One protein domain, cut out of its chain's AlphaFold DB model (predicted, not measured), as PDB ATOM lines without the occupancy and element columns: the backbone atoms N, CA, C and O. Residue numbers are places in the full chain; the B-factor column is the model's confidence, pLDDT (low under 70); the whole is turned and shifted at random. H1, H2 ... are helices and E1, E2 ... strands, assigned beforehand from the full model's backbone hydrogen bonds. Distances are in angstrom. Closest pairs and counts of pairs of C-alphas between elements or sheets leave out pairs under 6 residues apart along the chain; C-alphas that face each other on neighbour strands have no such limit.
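Overview. This is residues 14 to 72 of the 73 residues of an uncharacterized protein of bacterium 1XD8-92 (UniProt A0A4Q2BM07). This is a small, elongated domain with three helices gathered toward one end and a two-stranded hairpin, E1 and E2, reaching away from them to the other end. H1 and H3 touch, H2 passes near H1 at about a right angle and makes a corner with H3 where the end of H2 comes near the start of H3, and the turn of the hairpin, residues 36 to 41, sticks out. The printed part has 59 residues, with three named helices and two named strands in the order H1, E1, E2, H2, H3; the sheet, E1 - E2, is antiparallel and the class is mixed, helices and strands. The whole is only just loose, close to compact, with a radius of gyration of the C-alphas of 12.5 A and spans of 39 by 20 by 14 A.

Arrangement. Start at H1, residues 14 to 23, and look from it to H3, residues 64 to 71. The two touch, with the C-alphas of Leu 18 and Leu 68 closest at 6.1 A, and they run the same way at a steep tilt of 42 degrees. Next find the hairpin of E1, residues 32 to 35, and E2, residues 42 to 45, antiparallel with 156 degrees between their directions. Within hydrogen-bond range you will find N 33 and O 44 at 2.9 A and N 35 and O 42 at 2.8 A. Then come to H2, residues 47 to 59, close to H1 but not clearly touching it, with the C-alphas of Phe 19 and Ile 53 closest at 7.3 A. Their lines are about perpendicular, at 79 degrees. H2 is also close to H3 but not clearly touching it, with the C-alphas of Ile 57 and Ile 64 closest at 6.1 A, and about perpendicular to it at 80 degrees. The closest C-alphas of E1 and H2 are those of Cys 32 and Ala 49, 7.4 A apart. H3 is apart from both strands, and H1 is apart from E2. In H1, H2 and H3 every O i to N i+4 pair is within hydrogen-bond range.

Along the chain. Find C-alpha 14 at (-42.793, 35.946, -31.487); from there H1 runs 14.4 A to C-alpha 23. E1 spans 9.6 A from C-alpha 32 to C-alpha 35, and E2 spans 10.2 A from C-alpha 42 to C-alpha 45. Look for C-alpha 47 at (-24.241, 39.025, -24.750), where H2, the longest helix, begins its 18.4 A. H3 spans 10.6 A and ends at C-alpha 71, (-42.091, 50.974, -33.208).

Size, cuts and confidence. The two C-alphas farthest apart are those of Gln 37 and Glu 62, at 39.4 A. Residues 36 to 41 and residues 58 to 63, of which 58 and 59 belong to H2, stand free. The links from E2 to H2 and from H2 to H3 are tight, those from H1 to E1 and from E1 to E2 are short, and no link is long. The printed part has no cut, and no printed residue is under 70 in pLDDT; the mean of the printed part is 95.1.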
ATOM      1  N   TYR A  14     -42.037  34.803 -30.975       96.44
ATOM      2  CA  TYR A  14     -42.793  35.946 -31.487       96.44
ATOM      3  C   TYR A  14     -42.292  37.279 -30.913       96.44
ATOM      4  O   TYR A  14     -42.071  38.234 -31.653       96.44
ATOM      5  N   ILE A  15     -42.083  37.340 -29.595       96.06
ATOM      6  CA  ILE A  15     -41.565  38.536 -28.917       96.06
ATOM      7  C   ILE A  15     -40.145  38.841 -29.403       96.06
ATOM      8  O   ILE A  15     -39.830  39.993 -29.691       96.06
ATOM      9  N   PHE A  16     -39.302  37.816 -29.547       96.88
ATOM     10  CA  PHE A  16     -37.957  37.986 -30.092       96.88
ATOM     11  C   PHE A  16     -37.972  38.508 -31.537       96.88
ATOM     12  O   PHE A  16     -37.193  39.395 -31.872       96.88
ATOM     13  N   ASP A  17     -38.885  38.035 -32.387       97.31
ATOM     14  CA  ASP A  17     -39.008  38.539 -33.757       97.31
ATOM     15  C   ASP A  17     -39.454  40.011 -33.798       97.31
ATOM     16  O   ASP A  17     -39.030  40.748 -34.688       97.31
ATOM     17  N   LEU A  18     -40.251  40.480 -32.829       97.81
ATOM     18  CA  LEU A  18     -40.543  41.912 -32.683       97.81
ATOM     19  C   LEU A  18     -39.274  42.707 -32.349       97.81
ATOM     20  O   LEU A  18     -39.015  43.726 -32.985       97.81
ATOM     21  N   PHE A  19     -38.456  42.223 -31.409       97.44
ATOM     22  CA  PHE A  19     -37.151  42.827 -31.122       97.44
ATOM     23  C   PHE A  19     -36.259  42.862 -32.362       97.44
ATOM     24  O   PHE A  19     -35.658  43.894 -32.649       97.44
ATOM     25  N   ASN A  20     -36.214  41.770 -33.131       97.38
ATOM     26  CA  ASN A  20     -35.444  41.734 -34.367       97.38
ATOM     27  C   ASN A  20     -35.915  42.800 -35.363       97.38
ATOM     28  O   ASN A  20     -35.088  43.501 -35.925       97.38
ATOM     29  N   LYS A  21     -37.230  42.956 -35.550       97.38
ATOM     30  CA  LYS A  21     -37.793  43.958 -36.469       97.38
ATOM     31  C   LYS A  21     -37.500  45.397 -36.047       97.38
ATOM     32  O   LYS A  21     -37.296  46.239 -36.911       97.38
ATOM     33  N   VAL A  22     -37.491  45.682 -34.744       97.12
ATOM     34  CA  VAL A  22     -37.233  47.037 -34.226       97.12
ATOM     35  C   VAL A  22     -35.742  47.380 -34.248       97.12
ATOM     36  O   VAL A  22     -35.379  48.500 -34.594       97.12
ATOM     37  N   TYR A  23     -34.881  46.433 -33.875       96.81
ATOM     38  CA  TYR A  23     -33.462  46.700 -33.605       96.81
ATOM     39  C   TYR A  23     -32.491  46.122 -34.638       96.81
ATOM     40  O   TYR A  23     -31.290  46.358 -34.532       96.81
ATOM     41  N   GLY A  24     -32.983  45.359 -35.615       96.88
ATOM     42  CA  GLY A  24     -32.153  44.729 -36.638       96.88
ATOM     43  C   GLY A  24     -31.142  43.729 -36.060       96.88
ATOM     44  O   GLY A  24     -29.958  43.774 -36.387       96.88
ATOM     45  N   ILE A  25     -31.571  42.889 -35.109       97.62
ATOM     46  CA  ILE A  25     -30.664  42.036 -34.315       97.62
ATOM     47  C   ILE A  25     -29.884  41.060 -35.204       97.62
ATOM     48  O   ILE A  25     -28.679  40.909 -35.024       97.62
ATOM     49  N   LYS A  26     -30.552  40.387 -36.144       95.81
ATOM     50  CA  LYS A  26     -29.953  39.378 -37.033       95.81
ATOM     51  C   LYS A  26     -29.065  39.998 -38.109       95.81
ATOM     52  O   LYS A  26     -28.173  39.322 -38.611       95.81
ATOM     53  N   GLU A  27     -29.314  41.252 -38.470       95.75
ATOM     54  CA  GLU A  27     -28.568  41.976 -39.499       95.75
ATOM     55  C   GLU A  27     -27.348  42.719 -38.925       95.75
ATOM     56  O   GLU A  27     -26.484  43.162 -39.679       95.75
ATOM     57  N   ASN A  28     -27.254  42.838 -37.597       96.69
ATOM     58  CA  ASN A  28     -26.199  43.569 -36.908       96.69
ATOM     59  C   ASN A  28     -25.169  42.622 -36.270       96.69
ATOM     60  O   ASN A  28     -25.461  41.919 -35.300       96.69
ATOM     61  N   GLU A  29     -23.930  42.670 -36.763       96.44
ATOM     62  CA  GLU A  29     -22.810  41.822 -36.322       96.44
ATOM     63  C   GLU A  29     -22.454  41.959 -34.831       96.44
ATOM     64  O   GLU A  29     -21.963  41.011 -34.218       96.44
ATOM     65  N   LYS A  30     -22.766  43.103 -34.205       97.12
ATOM     66  CA  LYS A  30     -22.610  43.292 -32.754       97.12
ATOM     67  C   LYS A  30     -23.517  42.350 -31.962       97.12
ATOM     68  O   LYS A  30     -23.188  41.957 -30.840       97.12
ATOM     69  N   TYR A  31     -24.687  42.035 -32.512       97.88
ATOM     70  CA  TYR A  31     -25.749  41.304 -31.829       97.88
ATOM     71  C   TYR A  31     -25.866  39.856 -32.295       97.88
ATOM     72  O   TYR A  31     -26.193  38.984 -31.486       97.88
ATOM     73  N   CYS A  32     -25.585  39.581 -33.567       97.81
ATOM     74  CA  CYS A  32     -25.759  38.261 -34.140       97.81
ATOM     75  C   CYS A  32     -24.640  37.896 -35.113       97.81
ATOM     76  O   CYS A  32     -24.316  38.641 -36.034       97.81
ATOM     77  N   TYR A  33     -24.113  36.688 -34.942       96.94
ATOM     78  CA  TYR A  33     -23.288  36.024 -35.933       96.94
ATOM     79  C   TYR A  33     -24.126  34.990 -36.693       96.94
ATOM     80  O   TYR A  33     -24.738  34.102 -36.088       96.94
ATOM     81  N   VAL A  34     -24.142  35.095 -38.025       95.88
ATOM     82  CA  VAL A  34     -24.894  34.198 -38.914       95.88
ATOM     83  C   VAL A  34     -23.949  33.170 -39.534       95.88
ATOM     84  O   VAL A  34     -23.126  33.494 -40.389       95.88
ATOM     85  N   HIS A  35     -24.106  31.909 -39.143       94.06
ATOM     86  CA  HIS A  35     -23.414  30.761 -39.725       94.06
ATOM     87  C   HIS A  35     -24.065  30.392 -41.058       94.06
ATOM     88  O   HIS A  35     -25.234  30.003 -41.095       94.06
ATOM     89  N   ARG A  36     -23.314  30.513 -42.156       92.12
ATOM     90  CA  ARG A  36     -23.796  30.257 -43.529       92.12
ATOM     91  C   ARG A  36     -23.173  29.015 -44.176       92.12
ATOM     92  O   ARG A  36     -23.290  28.846 -45.382       92.12
ATOM     93  N   GLN A  37     -22.496  28.157 -43.404       88.62
ATOM     94  CA  GLN A  37     -21.832  26.965 -43.955       88.62
ATOM     95  C   GLN A  37     -22.819  25.884 -44.440       88.62
ATOM     96  O   GLN A  37     -22.430  25.012 -45.209       88.62
ATOM     97  N   TYR A  38     -24.082  25.936 -44.004       84.75
ATOM     98  CA  TYR A  38     -25.124  24.961 -44.337       84.75
ATOM     99  C   TYR A  38     -26.241  25.585 -45.183       84.75
ATOM    100  O   TYR A  38     -26.381  26.805 -45.246       84.75
ATOM    101  N   ALA A  39     -27.082  24.737 -45.788       85.12
ATOM    102  CA  ALA A  39     -28.219  25.165 -46.610       85.12
ATOM    103  C   ALA A  39     -29.232  26.050 -45.857       85.12
ATOM    104  O   ALA A  39     -29.912  26.866 -46.476       85.12
ATOM    105  N   GLN A  40     -29.323  25.907 -44.531       89.62
ATOM    106  CA  GLN A  40     -30.102  26.800 -43.677       89.62
ATOM    107  C   GLN A  40     -29.176  27.586 -42.743       89.62
ATOM    108  O   GLN A  40     -28.294  26.983 -42.125       89.62
ATOM    109  N   PRO A  41     -29.372  28.911 -42.608       90.56
ATOM    110  CA  PRO A  41     -28.549  29.723 -41.728       90.56
ATOM    111  C   PRO A  41     -28.805  29.364 -40.261       90.56
ATOM    112  O   PRO A  41     -29.955  29.277 -39.824       90.56
ATOM    113  N   ALA A  42     -27.729  29.209 -39.491       93.50
ATOM    114  CA  ALA A  42     -27.792  29.120 -38.036       93.50
ATOM    115  C   ALA A  42     -27.341  30.446 -37.410       93.50
ATOM    116  O   ALA A  42     -26.515  31.163 -37.970       93.50
ATOM    117  N   TYR A  43     -27.884  30.781 -36.242       95.25
ATOM    118  CA  TYR A  43     -27.682  32.084 -35.610       95.25
ATOM    119  C   TYR A  43     -27.096  31.905 -34.213       95.25
ATOM    120  O   TYR A  43     -27.605  31.119 -33.415       95.25
ATOM    121  N   THR A  44     -26.045  32.658 -33.906       96.56
ATOM    122  CA  THR A  44     -25.500  32.786 -32.552       96.56
ATOM    123  C   THR A  44     -25.651  34.230 -32.107       96.56
ATOM    124  O   THR A  44     -25.216  35.144 -32.804       96.56
ATOM    125  N   TYR A  45     -26.280  34.444 -30.953       97.25
ATOM    126  CA  TYR A  45     -26.513  35.779 -30.406       97.25
ATOM    127  C   TYR A  45     -25.472  36.114 -29.339       97.25
ATOM    128  O   TYR A  45     -25.094  35.256 -28.540       97.25
ATOM    129  N   SER A  46     -25.003  37.360 -29.339       97.69
ATOM    130  CA  SER A  46     -24.003  37.845 -28.388       97.69
ATOM    131  C   SER A  46     -24.631  38.257 -27.051       97.69
ATOM    132  O   SER A  46     -25.841  38.473 -26.945       97.69
ATOM    133  N   MET A  47     -23.794  38.459 -26.029       97.81
ATOM    134  CA  MET A  47     -24.241  39.025 -24.750       97.81
ATOM    135  C   MET A  47     -24.848  40.426 -24.921       97.81
ATOM    136  O   MET A  47     -25.825  40.759 -24.260       97.81
ATOM    137  N   ALA A  48     -24.341  41.222 -25.868       98.00
ATOM    138  CA  ALA A  48     -24.880  42.551 -26.150       98.00
ATOM    139  C   ALA A  48     -26.331  42.504 -26.666       98.00
ATOM    140  O   ALA A  48     -27.106  43.418 -26.391       98.00
ATOM    141  N   ALA A  49     -26.720  41.444 -27.388       97.88
ATOM    142  CA  ALA A  49     -28.111  41.241 -27.797       97.88
ATOM    143  C   ALA A  49     -29.013  40.953 -26.586       97.88
ATOM    144  O   ALA A  49     -30.110  41.504 -26.478       97.88
ATOM    145  N   ILE A  50     -28.527  40.130 -25.651       96.62
ATOM    146  CA  ILE A  50     -29.228  39.826 -24.398       96.62
ATOM    147  C   ILE A  50     -29.392  41.088 -23.551       96.62
ATOM    148  O   ILE A  50     -30.491  41.352 -23.071       96.62
ATOM    149  N   GLU A  51     -28.339  41.894 -23.403       97.75
ATOM    150  CA  GLU A  51     -28.404  43.155 -22.660       97.75
ATOM    151  C   GLU A  51     -29.402  44.132 -23.274       97.75
ATOM    152  O   GLU A  51     -30.208  44.702 -22.543       97.75
ATOM    153  N   LEU A  52     -29.405  44.290 -24.602       97.19
ATOM    154  CA  LEU A  52     -30.379  45.134 -25.293       97.19
ATOM    155  C   LEU A  52     -31.815  44.708 -24.960       97.19
ATOM    156  O   LEU A  52     -32.609  45.523 -24.495       97.19
ATOM    157  N   ILE A  53     -32.132  43.422 -25.129       96.56
ATOM    158  CA  ILE A  53     -33.473  42.888 -24.860       96.56
ATOM    159  C   ILE A  53     -33.841  43.057 -23.381       96.56
ATOM    160  O   ILE A  53     -34.942  43.501 -23.054       96.56
ATOM    161  N   PHE A  54     -32.915  42.732 -22.478       95.38
ATOM    162  CA  PHE A  54     -33.135  42.830 -21.041       95.38
ATOM    163  C   PHE A  54     -33.394  44.270 -20.594       95.38
ATOM    164  O   PHE A  54     -34.324  44.507 -19.823       95.38
ATOM    165  N   GLN A  55     -32.616  45.241 -21.081       96.06
ATOM    166  CA  GLN A  55     -32.802  46.647 -20.719       96.06
ATOM    167  C   GLN A  55     -34.138  47.190 -21.231       96.06
ATOM    168  O   GLN A  55     -34.804  47.925 -20.508       96.06
ATOM    169  N   GLU A  56     -34.571  46.797 -22.428       95.25
ATOM    170  CA  GLU A  56     -35.880  47.188 -22.956       95.25
ATOM    171  C   GLU A  56     -37.039  46.608 -22.136       95.25
ATOM    172  O   GLU A  56     -37.963  47.333 -21.775       95.25
ATOM    173  N   ILE A  57     -36.964  45.330 -21.754       93.94
ATOM    174  CA  ILE A  57     -37.965  44.712 -20.869       93.94
ATOM    175  C   ILE A  57     -37.950  45.379 -19.493       93.94
ATOM    176  O   ILE A  57     -39.004  45.627 -18.916       93.94
ATOM    177  N   LYS A  58     -36.766  45.698 -18.960       92.81
ATOM    178  CA  LYS A  58     -36.618  46.350 -17.654       92.81
ATOM    179  C   LYS A  58     -37.244  47.748 -17.621       92.81
ATOM    180  O   LYS A  58     -37.705  48.159 -16.560       92.81
ATOM    181  N   LYS A  59     -37.256  48.474 -18.745       93.69
ATOM    182  CA  LYS A  59     -37.878  49.805 -18.841       93.69
ATOM    183  C   LYS A  59     -39.392  49.750 -18.643       93.69
ATOM    184  O   LYS A  59     -39.922  50.576 -17.909       93.69
ATOM    185  N   ASP A  60     -40.071  48.804 -19.291       92.12
ATOM    186  CA  ASP A  60     -41.531  48.661 -19.221       92.12
ATOM    187  C   ASP A  60     -41.968  47.244 -19.624       92.12
ATOM    188  O   ASP A  60     -42.387  46.987 -20.754       92.12
ATOM    189  N   SER A  61     -41.855  46.297 -18.695       90.81
ATOM    190  CA  SER A  61     -42.169  44.888 -18.960       90.81
ATOM    191  C   SER A  61     -43.658  44.626 -19.198       90.81
ATOM    192  O   SER A  61     -43.996  43.631 -19.837       90.81
ATOM    193  N   GLU A  62     -44.548  45.479 -18.679       91.44
ATOM    194  CA  GLU A  62     -46.001  45.309 -18.820       91.44
ATOM    195  C   GLU A  62     -46.461  45.666 -20.238       91.44
ATOM    196  O   GLU A  62     -47.294  44.963 -20.813       91.44
ATOM    197  N   ASN A  63     -45.868  46.702 -20.844       94.38
ATOM    198  CA  ASN A  63     -46.277  47.185 -22.164       94.38
ATOM    199  C   ASN A  63     -45.270  46.885 -23.283       94.38
ATOM    200  O   ASN A  63     -45.526  47.253 -24.432       94.38
ATOM    201  N   ILE A  64     -44.160  46.187 -23.003       95.12
ATOM    202  CA  ILE A  64     -43.068  45.955 -23.966       95.12
ATOM    203  C   ILE A  64     -43.551  45.433 -25.326       95.12
ATOM    204  O   ILE A  64     -43.142  45.950 -26.362       95.12
ATOM    205  N   VAL A  65     -44.480  44.470 -25.365       94.88
ATOM    206  CA  VAL A  65     -45.001  43.923 -26.633       94.88
ATOM    207  C   VAL A  65     -45.750  44.989 -27.437       94.88
ATOM    208  O   VAL A  65     -45.608  45.058 -28.658       94.88
ATOM    209  N   GLY A  66     -46.543  45.830 -26.770       95.56
ATOM    210  CA  GLY A  66     -47.247  46.943 -27.403       95.56
ATOM    211  C   GLY A  66     -46.286  48.024 -27.895       95.56
ATOM    212  O   GLY A  66     -46.453  48.528 -29.003       95.56
ATOM    213  N   ASN A  67     -45.258  48.332 -27.106       95.69
ATOM    214  CA  ASN A  67     -44.228  49.305 -27.459       95.69
ATOM    215  C   ASN A  67     -43.450  48.851 -28.702       95.69
ATOM    216  O   ASN A  67     -43.386  49.597 -29.676       95.69
ATOM    217  N   LEU A  68     -42.985  47.596 -28.733       96.44
ATOM    218  CA  LEU A  68     -42.306  47.029 -29.902       96.44
ATOM    219  C   LEU A  68     -43.190  47.063 -31.154       96.44
ATOM    220  O   LEU A  68     -42.726  47.444 -32.221       96.44
ATOM    221  N   LYS A  69     -44.478  46.712 -31.033       96.19
ATOM    222  CA  LYS A  69     -45.424  46.786 -32.158       96.19
ATOM    223  C   LYS A  69     -45.581  48.202 -32.703       96.19
ATOM    224  O   LYS A  69     -45.616  48.361 -33.913       96.19
ATOM    225  N   LYS A  70     -45.671  49.212 -31.834       96.06
ATOM    226  CA  LYS A  70     -45.795  50.624 -32.240       96.06
ATOM    227  C   LYS A  70     -44.535  51.152 -32.929       96.06
ATOM    228  O   LYS A  70     -44.631  52.063 -33.744       96.06
ATOM    229  N   SER A  71     -43.368  50.607 -32.588       94.12
ATOM    230  CA  SER A  71     -42.091  50.974 -33.208       94.12
ATOM    231  C   SER A  71     -41.899  50.373 -34.603       94.12
ATOM    232  O   SER A  71     -41.101  50.898 -35.376       94.12
ATOM    233  N   ILE A  72     -42.624  49.303 -34.937       89.38
ATOM    234  CA  ILE A  72     -42.642  48.715 -36.278       89.38
ATOM    235  C   ILE A  72     -43.658  49.509 -37.107       89.38
ATOM    236  O   ILE A  72     -44.861  49.397 -36.882       89.38
TER     237      ILE A  72